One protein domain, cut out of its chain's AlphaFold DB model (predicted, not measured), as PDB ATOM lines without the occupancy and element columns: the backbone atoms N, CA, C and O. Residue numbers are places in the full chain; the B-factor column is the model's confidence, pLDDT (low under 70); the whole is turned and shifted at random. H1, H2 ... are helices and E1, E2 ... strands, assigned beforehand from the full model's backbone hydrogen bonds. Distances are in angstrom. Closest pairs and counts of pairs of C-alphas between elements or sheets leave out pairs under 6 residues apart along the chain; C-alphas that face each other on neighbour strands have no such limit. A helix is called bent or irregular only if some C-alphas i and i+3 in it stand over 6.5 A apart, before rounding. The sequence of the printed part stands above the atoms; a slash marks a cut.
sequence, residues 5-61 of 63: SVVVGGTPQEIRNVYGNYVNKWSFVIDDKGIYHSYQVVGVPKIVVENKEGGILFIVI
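Overview. This is residues 5 to 61 of the 63 residues of an uncharacterized protein of Thermoplasmatales archaeon (UniProt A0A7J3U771). A loosely joined row of three parts: the parallel strand pair E1 and E2 stands in the middle, the irregular helix H1 lies toward one end, and the hairpin E3 and E4 makes the other end, apart from the pair. The short helix H2 lies on the hairpin's side of the pair, and residues 17 to 22 of H1 stick out. The 57 printed residues hold two named helices and four named strands in the order E1, H1, E2, H2, E3, E4, a mixed class, with one parallel and one antiparallel sheet of two strands. The whole is only just compact, close to loose, with a radius of gyration of the C-alphas of 12.3 A and spans of 31 by 22 by 20 A.

Along the chain. E1, residues 5 to 8, begins at C-alpha 5 (221.706, 269.288, 224.106). H1, residues 12 to 24, is 12.3 A long and irregular: C-alphas 18 and 21 are 9.4 A apart. E2 is residues 27 to 31, 12.8 A, and H2 residues 35 to 39. E3 is residues 47 to 50; E4, residues 56 to 60, 11.3 A, ends at C-alpha 60 (219.908, 275.969, 212.199).

Arrangement. E1 and E2 are parallel at 20 degrees, with N 7 and O 29 2.8 A apart, within hydrogen-bond range. E1, H1 and E2 form a strand-helix-strand unit, two parallel neighbour strands with a helix between, its crossover right-handed. The closest C-alphas of H1 and E2, Pro 12 and Ile 30, are 7.8 A apart. Those of E1 and H2, Val 8 and Tyr 36, are 7.3 A apart. The hairpin E3 and E4 is antiparallel at 166 degrees, with N 49 and O 58 3.0 A apart, within hydrogen-bond range. H1 has 5 of 9 O i to N i+4 pairs within range; H2 has 0 of 1, but 2 of 2 O i to N i+3 pairs.

Size, cuts and confidence. The two farthest C-alphas, Asn 17 and Glu 53, are 33.4 A apart. The printed part has no cut, and no link is long. The mean pLDDT of the printed part is 81.9; residues 41 and 43 are under 70.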
ATOM      1  N   SER A   5     220.365 269.070 224.628       82.38
ATOM      2  CA  SER A   5     221.706 269.288 224.106       82.38
ATOM      3  C   SER A   5     222.384 267.937 223.937       82.38
ATOM      4  O   SER A   5     222.763 267.296 224.919       82.38
ATOM      5  N   VAL A   6     222.542 267.503 222.691       83.06
ATOM      6  CA  VAL A   6     223.334 266.316 222.365       83.06
ATOM      7  C   VAL A   6     224.798 266.732 222.254       83.06
ATOM      8  O   VAL A   6     225.137 267.621 221.475       83.06
ATOM      9  N   VAL A   7     225.663 266.126 223.062       85.00
ATOM     10  CA  VAL A   7     227.103 266.407 223.083       85.00
ATOM     11  C   VAL A   7     227.827 265.236 222.435       85.00
ATOM     12  O   VAL A   7     227.724 264.108 222.912       85.00
ATOM     13  N   VAL A   8     228.525 265.499 221.328       81.12
ATOM     14  CA  VAL A   8     229.263 264.477 220.575       81.12
ATOM     15  C   VAL A   8     230.563 264.161 221.307       81.12
ATOM     16  O   VAL A   8     231.495 264.967 221.301       81.12
ATOM     17  N   GLY A   9     230.621 262.983 221.928       75.12
ATOM     18  CA  GLY A   9     231.740 262.585 222.778       75.12
ATOM     19  C   GLY A   9     231.865 263.391 224.080       75.12
ATOM     20  O   GLY A   9     231.096 264.308 224.366       75.12
ATOM     21  N   GLY A  10     232.856 263.020 224.892       78.62
ATOM     22  CA  GLY A  10     233.156 263.657 226.176       78.62
ATOM     23  C   GLY A  10     232.511 262.984 227.391       78.62
ATOM     24  O   GLY A  10     231.914 261.911 227.319       78.62
ATOM     25  N   THR A  11     232.677 263.620 228.545       83.62
ATOM     26  CA  THR A  11     232.262 263.143 229.867       83.62
ATOM     27  C   THR A  11     231.314 264.141 230.536       83.62
ATOM     28  O   THR A  11     231.361 265.344 230.256       83.62
ATOM     29  N   PRO A  12     230.493 263.707 231.512       85.06
ATOM     30  CA  PRO A  12     229.651 264.629 232.277       85.06
ATOM     31  C   PRO A  12     230.444 265.750 232.966       85.06
ATOM     32  O   PRO A  12     229.910 266.834 233.203       85.06
ATOM     33  N   GLN A  13     231.715 265.501 233.301       88.06
ATOM     34  CA  GLN A  13     232.578 266.504 233.913       88.06
ATOM     35  C   GLN A  13     232.995 267.589 232.918       88.06
ATOM     36  O   GLN A  13     232.942 268.766 233.261       88.06
ATOM     37  N   GLU A  14     233.352 267.224 231.687       87.00
ATOM     38  CA  GLU A  14     233.679 268.193 230.634       87.00
ATOM     39  C   GLU A  14     232.471 269.068 230.288       87.00
ATOM     40  O   GLU A  14     232.611 270.285 230.177       87.00
ATOM     41  N   ILE A  15     231.267 268.486 230.243       86.00
ATOM     42  CA  ILE A  15     230.019 269.248 230.074       86.00
ATOM     43  C   ILE A  15     229.859 270.272 231.204       86.00
ATOM     44  O   ILE A  15     229.607 271.446 230.944       86.00
ATOM     45  N   ARG A  16     230.051 269.868 232.466       87.62
ATOM     46  CA  ARG A  16     229.991 270.806 233.600       87.62
ATOM     47  C   ARG A  16     231.034 271.914 233.506       87.62
ATOM     48  O   ARG A  16     230.719 273.051 233.838       87.62
ATOM     49  N   ASN A  17     232.237 271.604 233.034       89.56
ATOM     50  CA  ASN A  17     233.298 272.595 232.887       89.56
ATOM     51  C   ASN A  17     232.961 273.643 231.811       89.56
ATOM     52  O   ASN A  17     233.248 274.818 232.010       89.56
ATOM     53  N   VAL A  18     232.330 273.240 230.700       86.31
ATOM     54  CA  VAL A  18     231.952 274.148 229.599       86.31
ATOM     55  C   VAL A  18     230.689 274.949 229.925       86.31
ATOM     56  O   VAL A  18     230.656 276.163 229.739       86.31
ATOM     57  N   TYR A  19     229.642 274.282 230.412       83.62
ATOM     58  CA  TYR A  19     228.318 274.889 230.579       83.62
ATOM     59  C   TYR A  19     228.072 275.441 231.990       83.62
ATOM     60  O   TYR A  19     227.094 276.157 232.207       83.62
ATOM     61  N   GLY A  20     228.932 275.142 232.967       86.31
ATOM     62  CA  GLY A  20     228.829 275.662 234.331       86.31
ATOM     63  C   GLY A  20     227.429 275.474 234.921       86.31
ATOM     64  O   GLY A  20     226.850 274.395 234.857       86.31
ATOM     65  N   ASN A  21     226.834 276.549 235.443       83.75
ATOM     66  CA  ASN A  21     225.494 276.506 236.040       83.75
ATOM     67  C   ASN A  21     224.350 276.300 235.025       83.75
ATOM     68  O   ASN A  21     223.219 276.026 235.435       83.75
ATOM     69  N   TYR A  22     224.608 276.412 233.715       80.50
ATOM     70  CA  TYR A  22     223.599 276.138 232.688       80.50
ATOM     71  C   TYR A  22     223.268 274.650 232.570       80.50
ATOM     72  O   TYR A  22     222.186 274.326 232.079       80.50
ATOM     73  N   VAL A  23     224.115 273.758 233.105       82.56
ATOM     74  CA  VAL A  23     223.826 272.314 233.135       82.56
ATOM     75  C   VAL A  23     222.511 271.973 233.835       82.56
ATOM     76  O   VAL A  23     221.880 270.981 233.504       82.56
ATOM     77  N   ASN A  24     222.060 272.821 234.762       81.38
ATOM     78  CA  ASN A  24     220.819 272.616 235.510       81.38
ATOM     79  C   ASN A  24     219.567 273.101 234.761       81.38
ATOM     80  O   ASN A  24     218.452 272.895 235.230       81.38
ATOM     81  N   LYS A  25     219.736 273.802 233.635       81.06
ATOM     82  CA  LYS A  25     218.632 274.388 232.862       81.06
ATOM     83  C   LYS A  25     218.284 273.573 231.611       81.06
ATOM     84  O   LYS A  25     217.236 273.812 231.023       81.06
ATOM     85  N   TRP A  26     219.182 272.690 231.170       80.12
ATOM     86  CA  TRP A  26     219.100 271.974 229.895       80.12
ATOM     87  C   TRP A  26     219.307 270.480 230.144       80.12
ATOM     88  O   TRP A  26     220.078 270.098 231.023       80.12
ATOM     89  N   SER A  27     218.643 269.633 229.362       83.94
ATOM     90  CA  SER A  27     218.908 268.195 229.385       83.94
ATOM     91  C   SER A  27     220.082 267.893 228.462       83.94
ATOM     92  O   SER A  27     220.026 268.232 227.282       83.94
ATOM     93  N   PHE A  28     221.127 267.251 228.980       84.06
ATOM     94  CA  PHE A  28     222.290 266.847 228.188       84.06
ATOM     95  C   PHE A  28     222.268 265.344 227.949       84.06
ATOM     96  O   PHE A  28     222.063 264.567 228.881       84.06
ATOM     97  N   VAL A  29     222.520 264.944 226.708       85.62
ATOM     98  CA  VAL A  29     222.745 263.548 226.329       85.62
ATOM     99  C   VAL A  29     224.126 263.475 225.696       85.62
ATOM    100  O   VAL A  29     224.408 264.211 224.753       85.62
ATOM    101  N   ILE A  30     224.995 262.623 226.232       85.81
ATOM    102  CA  ILE A  30     226.285 262.332 225.604       85.81
ATOM    103  C   ILE A  30     226.021 261.299 224.522       85.81
ATOM    104  O   ILE A  30     225.494 260.225 224.806       85.81
ATOM    105  N   ASP A  31     226.375 261.641 223.294       84.31
ATOM    106  CA  ASP A  31     226.326 260.718 222.179       84.31
ATOM    107  C   ASP A  31     227.667 259.996 222.048       84.31
ATOM    108  O   ASP A  31     228.645 260.528 221.518       84.31
ATOM    109  N   ASP A  32     227.697 258.776 222.578       79.81
ATOM    110  CA  ASP A  32     228.821 257.843 222.552       79.81
ATOM    111  C   ASP A  32     228.770 256.877 221.353       79.81
ATOM    112  O   ASP A  32     229.745 256.178 221.076       79.81
ATOM    113  N   LYS A  33     227.642 256.838 220.633       80.62
ATOM    114  CA  LYS A  33     227.353 255.860 219.570       80.62
ATOM    115  C   LYS A  33     227.263 256.469 218.175       80.62
ATOM    116  O   LYS A  33     227.067 255.731 217.213       80.62
ATOM    117  N   GLY A  34     227.407 257.786 218.049       77.75
ATOM    118  CA  GLY A  34     227.313 258.481 216.769       77.75
ATOM    119  C   GLY A  34     225.875 258.646 216.280       77.75
ATOM    120  O   GLY A  34     225.639 258.712 215.078       77.75
ATOM    121  N   ILE A  35     224.903 258.721 217.193       77.12
ATOM    122  CA  ILE A  35     223.498 259.004 216.871       77.12
ATOM    123  C   ILE A  35     223.381 260.323 216.090       77.12
ATOM    124  O   ILE A  35     222.559 260.409 215.185       77.12
ATOM    125  N   TYR A  36     224.239 261.315 216.335       78.62
ATOM    126  CA  TYR A  36     224.275 262.583 215.606       78.62
ATOM    127  C   TYR A  36     224.469 262.412 214.086       78.62
ATOM    128  O   TYR A  36     224.070 263.288 213.323       78.62
ATOM    129  N   HIS A  37     225.024 261.282 213.617       76.50
ATOM    130  CA  HIS A  37     225.134 260.974 212.182       76.50
ATOM    131  C   HIS A  37     223.771 260.751 211.523       76.50
ATOM    132  O   HIS A  37     223.611 261.067 210.345       76.50
ATOM    133  N   SER A  38     222.776 260.253 212.266       78.81
ATOM    134  CA  SER A  38     221.422 260.028 211.737       78.81
ATOM    135  C   SER A  38     220.725 261.338 211.358       78.81
ATOM    136  O   SER A  38     219.897 261.359 210.451       78.81
ATOM    137  N   TYR A  39     221.134 262.442 211.987       76.81
ATOM    138  CA  TYR A  39     220.636 263.787 211.721       76.81
ATOM    139  C   TYR A  39     221.217 264.418 210.449       76.81
ATOM    140  O   TYR A  39     220.837 265.535 210.106       76.81
ATOM    141  N   GLN A  40     222.139 263.733 209.755       72.88
ATOM    142  CA  GLN A  40     222.786 264.200 208.518       72.88
ATOM    143  C   GLN A  40     223.393 265.612 208.635       72.88
ATOM    144  O   GLN A  40     223.479 266.363 207.663       72.88
ATOM    145  N   VAL A  41     223.826 265.988 209.839       69.94
ATOM    146  CA  VAL A  41     224.444 267.286 210.103       69.94
ATOM    147  C   VAL A  41     225.946 267.242 209.821       69.94
ATOM    148  O   VAL A  41     226.658 266.365 210.303       69.94
ATOM    149  N   VAL A  42     226.451 268.218 209.059       70.12
ATOM    150  CA  VAL A  42     227.894 268.405 208.830       70.12
ATOM    151  C   VAL A  42     228.413 269.513 209.747       70.12
ATOM    152  O   VAL A  42     228.021 270.677 209.611       70.12
ATOM    153  N   GLY A  43     229.307 269.141 210.667       67.00
ATOM    154  CA  GLY A  43     229.930 270.042 211.641       67.00
ATOM    155  C   GLY A  43     229.051 270.355 212.860       67.00
ATOM    156  O   GLY A  43     227.832 270.206 212.822       67.00
ATOM    157  N   VAL A  44     229.688 270.802 213.942       76.00
ATOM    158  CA  VAL A  44     229.060 271.260 215.195       76.00
ATOM    159  C   VAL A  44     229.498 272.704 215.485       76.00
ATOM    160  O   VAL A  44     230.625 273.042 215.117       76.00
ATOM    161  N   PRO A  45     228.670 273.555 216.129       78.75
ATOM    162  CA  PRO A  45     227.340 273.279 216.687       78.75
ATOM    163  C   PRO A  45     226.197 273.363 215.656       78.75
ATOM    164  O   PRO A  45     226.328 274.001 214.615       78.75
ATOM    165  N   LYS A  46     225.063 272.705 215.944       80.25
ATOM    166  CA  LYS A  46     223.816 272.739 215.150       80.25
ATOM    167  C   LYS A  46     222.609 272.669 216.073       80.25
ATOM    168  O   LYS A  46     222.676 272.032 217.121       80.25
ATOM    169  N   ILE A  47     221.499 273.265 215.651       83.44
ATOM    170  CA  ILE A  47     220.210 273.128 216.337       83.44
ATOM    171  C   ILE A  47     219.252 272.413 215.392       83.44
ATOM    172  O   ILE A  47     218.991 272.903 214.296       83.44
ATOM    173  N   VAL A  48     218.731 271.265 215.817       82.88
ATOM    174  CA  VAL A  48     217.691 270.517 215.101       82.88
ATOM    175  C   VAL A  48     216.377 270.708 215.844       82.88
ATOM    176  O   VAL A  48     216.331 270.571 217.067       82.88
ATOM    177  N   VAL A  49     215.309 271.033 215.116       83.75
ATOM    178  CA  VAL A  49     213.960 271.126 215.680       83.75
ATOM    179  C   VAL A  49     213.096 270.026 215.093       83.75
ATOM    180  O   VAL A  49     212.914 269.952 213.880       83.75
ATOM    181  N   GLU A  50     212.550 269.186 215.967       84.75
ATOM    182  CA  GLU A  50     211.677 268.069 215.615       84.75
ATOM    183  C   GLU A  50     210.226 268.356 216.017       84.75
ATOM    184  O   GLU A  50     209.939 269.089 216.970       84.75
ATOM    185  N   ASN A  51     209.290 267.749 215.292       87.69
ATOM    186  CA  ASN A  51     207.902 267.655 215.719       87.69
ATOM    187  C   ASN A  51     207.721 266.514 216.748       87.69
ATOM    188  O   ASN A  51     208.653 265.790 217.091       87.69
ATOM    189  N   LYS A  52     206.494 266.325 217.247       85.94
ATOM    190  CA  LYS A  52     206.189 265.273 218.239       85.94
ATOM    191  C   LYS A  52     206.340 263.839 217.709       85.94
ATOM    192  O   LYS A  52     206.354 262.912 218.507       85.94
ATOM    193  N   GLU A  53     206.412 263.669 216.394       91.00
ATOM    194  CA  GLU A  53     206.537 262.382 215.699       91.00
ATOM    195  C   GLU A  53     208.006 262.057 215.366       91.00
ATOM    196  O   GLU A  53     208.277 261.018 214.772       91.00
ATOM    197  N   GLY A  54     208.955 262.928 215.743       81.69
ATOM    198  CA  GLY A  54     210.380 262.785 215.421       81.69
ATOM    199  C   GLY A  54     210.750 263.247 214.007       81.69
ATOM    200  O   GLY A  54     211.871 263.035 213.556       81.69
ATOM    201  N   GLY A  55     209.825 263.882 213.283       85.62
ATOM    202  CA  GLY A  55     210.101 264.491 211.986       85.62
ATOM    203  C   GLY A  55     210.861 265.808 212.142       85.62
ATOM    204  O   GLY A  55     210.425 266.691 212.883       85.62
ATOM    205  N   ILE A  56     211.972 265.961 211.419       86.81
ATOM    206  CA  ILE A  56     212.766 267.196 211.403       86.81
ATOM    207  C   ILE A  56     211.972 268.302 210.697       86.81
ATOM    208  O   ILE A  56     211.592 268.164 209.537       86.81
ATOM    209  N   LEU A  57     211.747 269.416 211.395       86.06
ATOM    210  CA  LEU A  57     211.101 270.611 210.855       86.06
ATOM    211  C   LEU A  57     212.121 271.557 210.213       86.06
ATOM    212  O   LEU A  57     211.893 272.043 209.109       86.06
ATOM    213  N   PHE A  58     213.235 271.831 210.901       83.88
ATOM    214  CA  PHE A  58     214.324 272.669 210.389       83.88
ATOM    215  C   PHE A  58     215.642 272.442 211.140       83.88
ATOM    216  O   PHE A  58     215.659 271.971 212.280       83.88
ATOM    217  N   ILE A  59     216.749 272.817 210.489       82.12
ATOM    218  CA  ILE A  59     218.114 272.774 211.026       82.12
ATOM    219  C   ILE A  59     218.698 274.188 210.973       82.12
ATOM    220  O   ILE A  59     218.697 274.818 209.917       82.12
ATOM    221  N   VAL A  60     219.216 274.677 212.100       81.38
ATOM    222  CA  VAL A  60     219.908 275.969 212.199       81.38
ATOM    223  C   VAL A  60     221.409 275.732 212.296       81.38
ATOM    224  O   VAL A  60     221.874 274.937 213.121       81.38
ATOM    225  N   ILE A  61     222.162 276.443 211.457       77.69
ATOM    226  CA  ILE A  61     223.620 276.514 211.507       77.69
ATOM    227  C   ILE A  61     223.971 277.854 212.166       77.69
ATOM    228  O   ILE A  61     223.756 278.881 211.531       77.69
TER     229      ILE A  61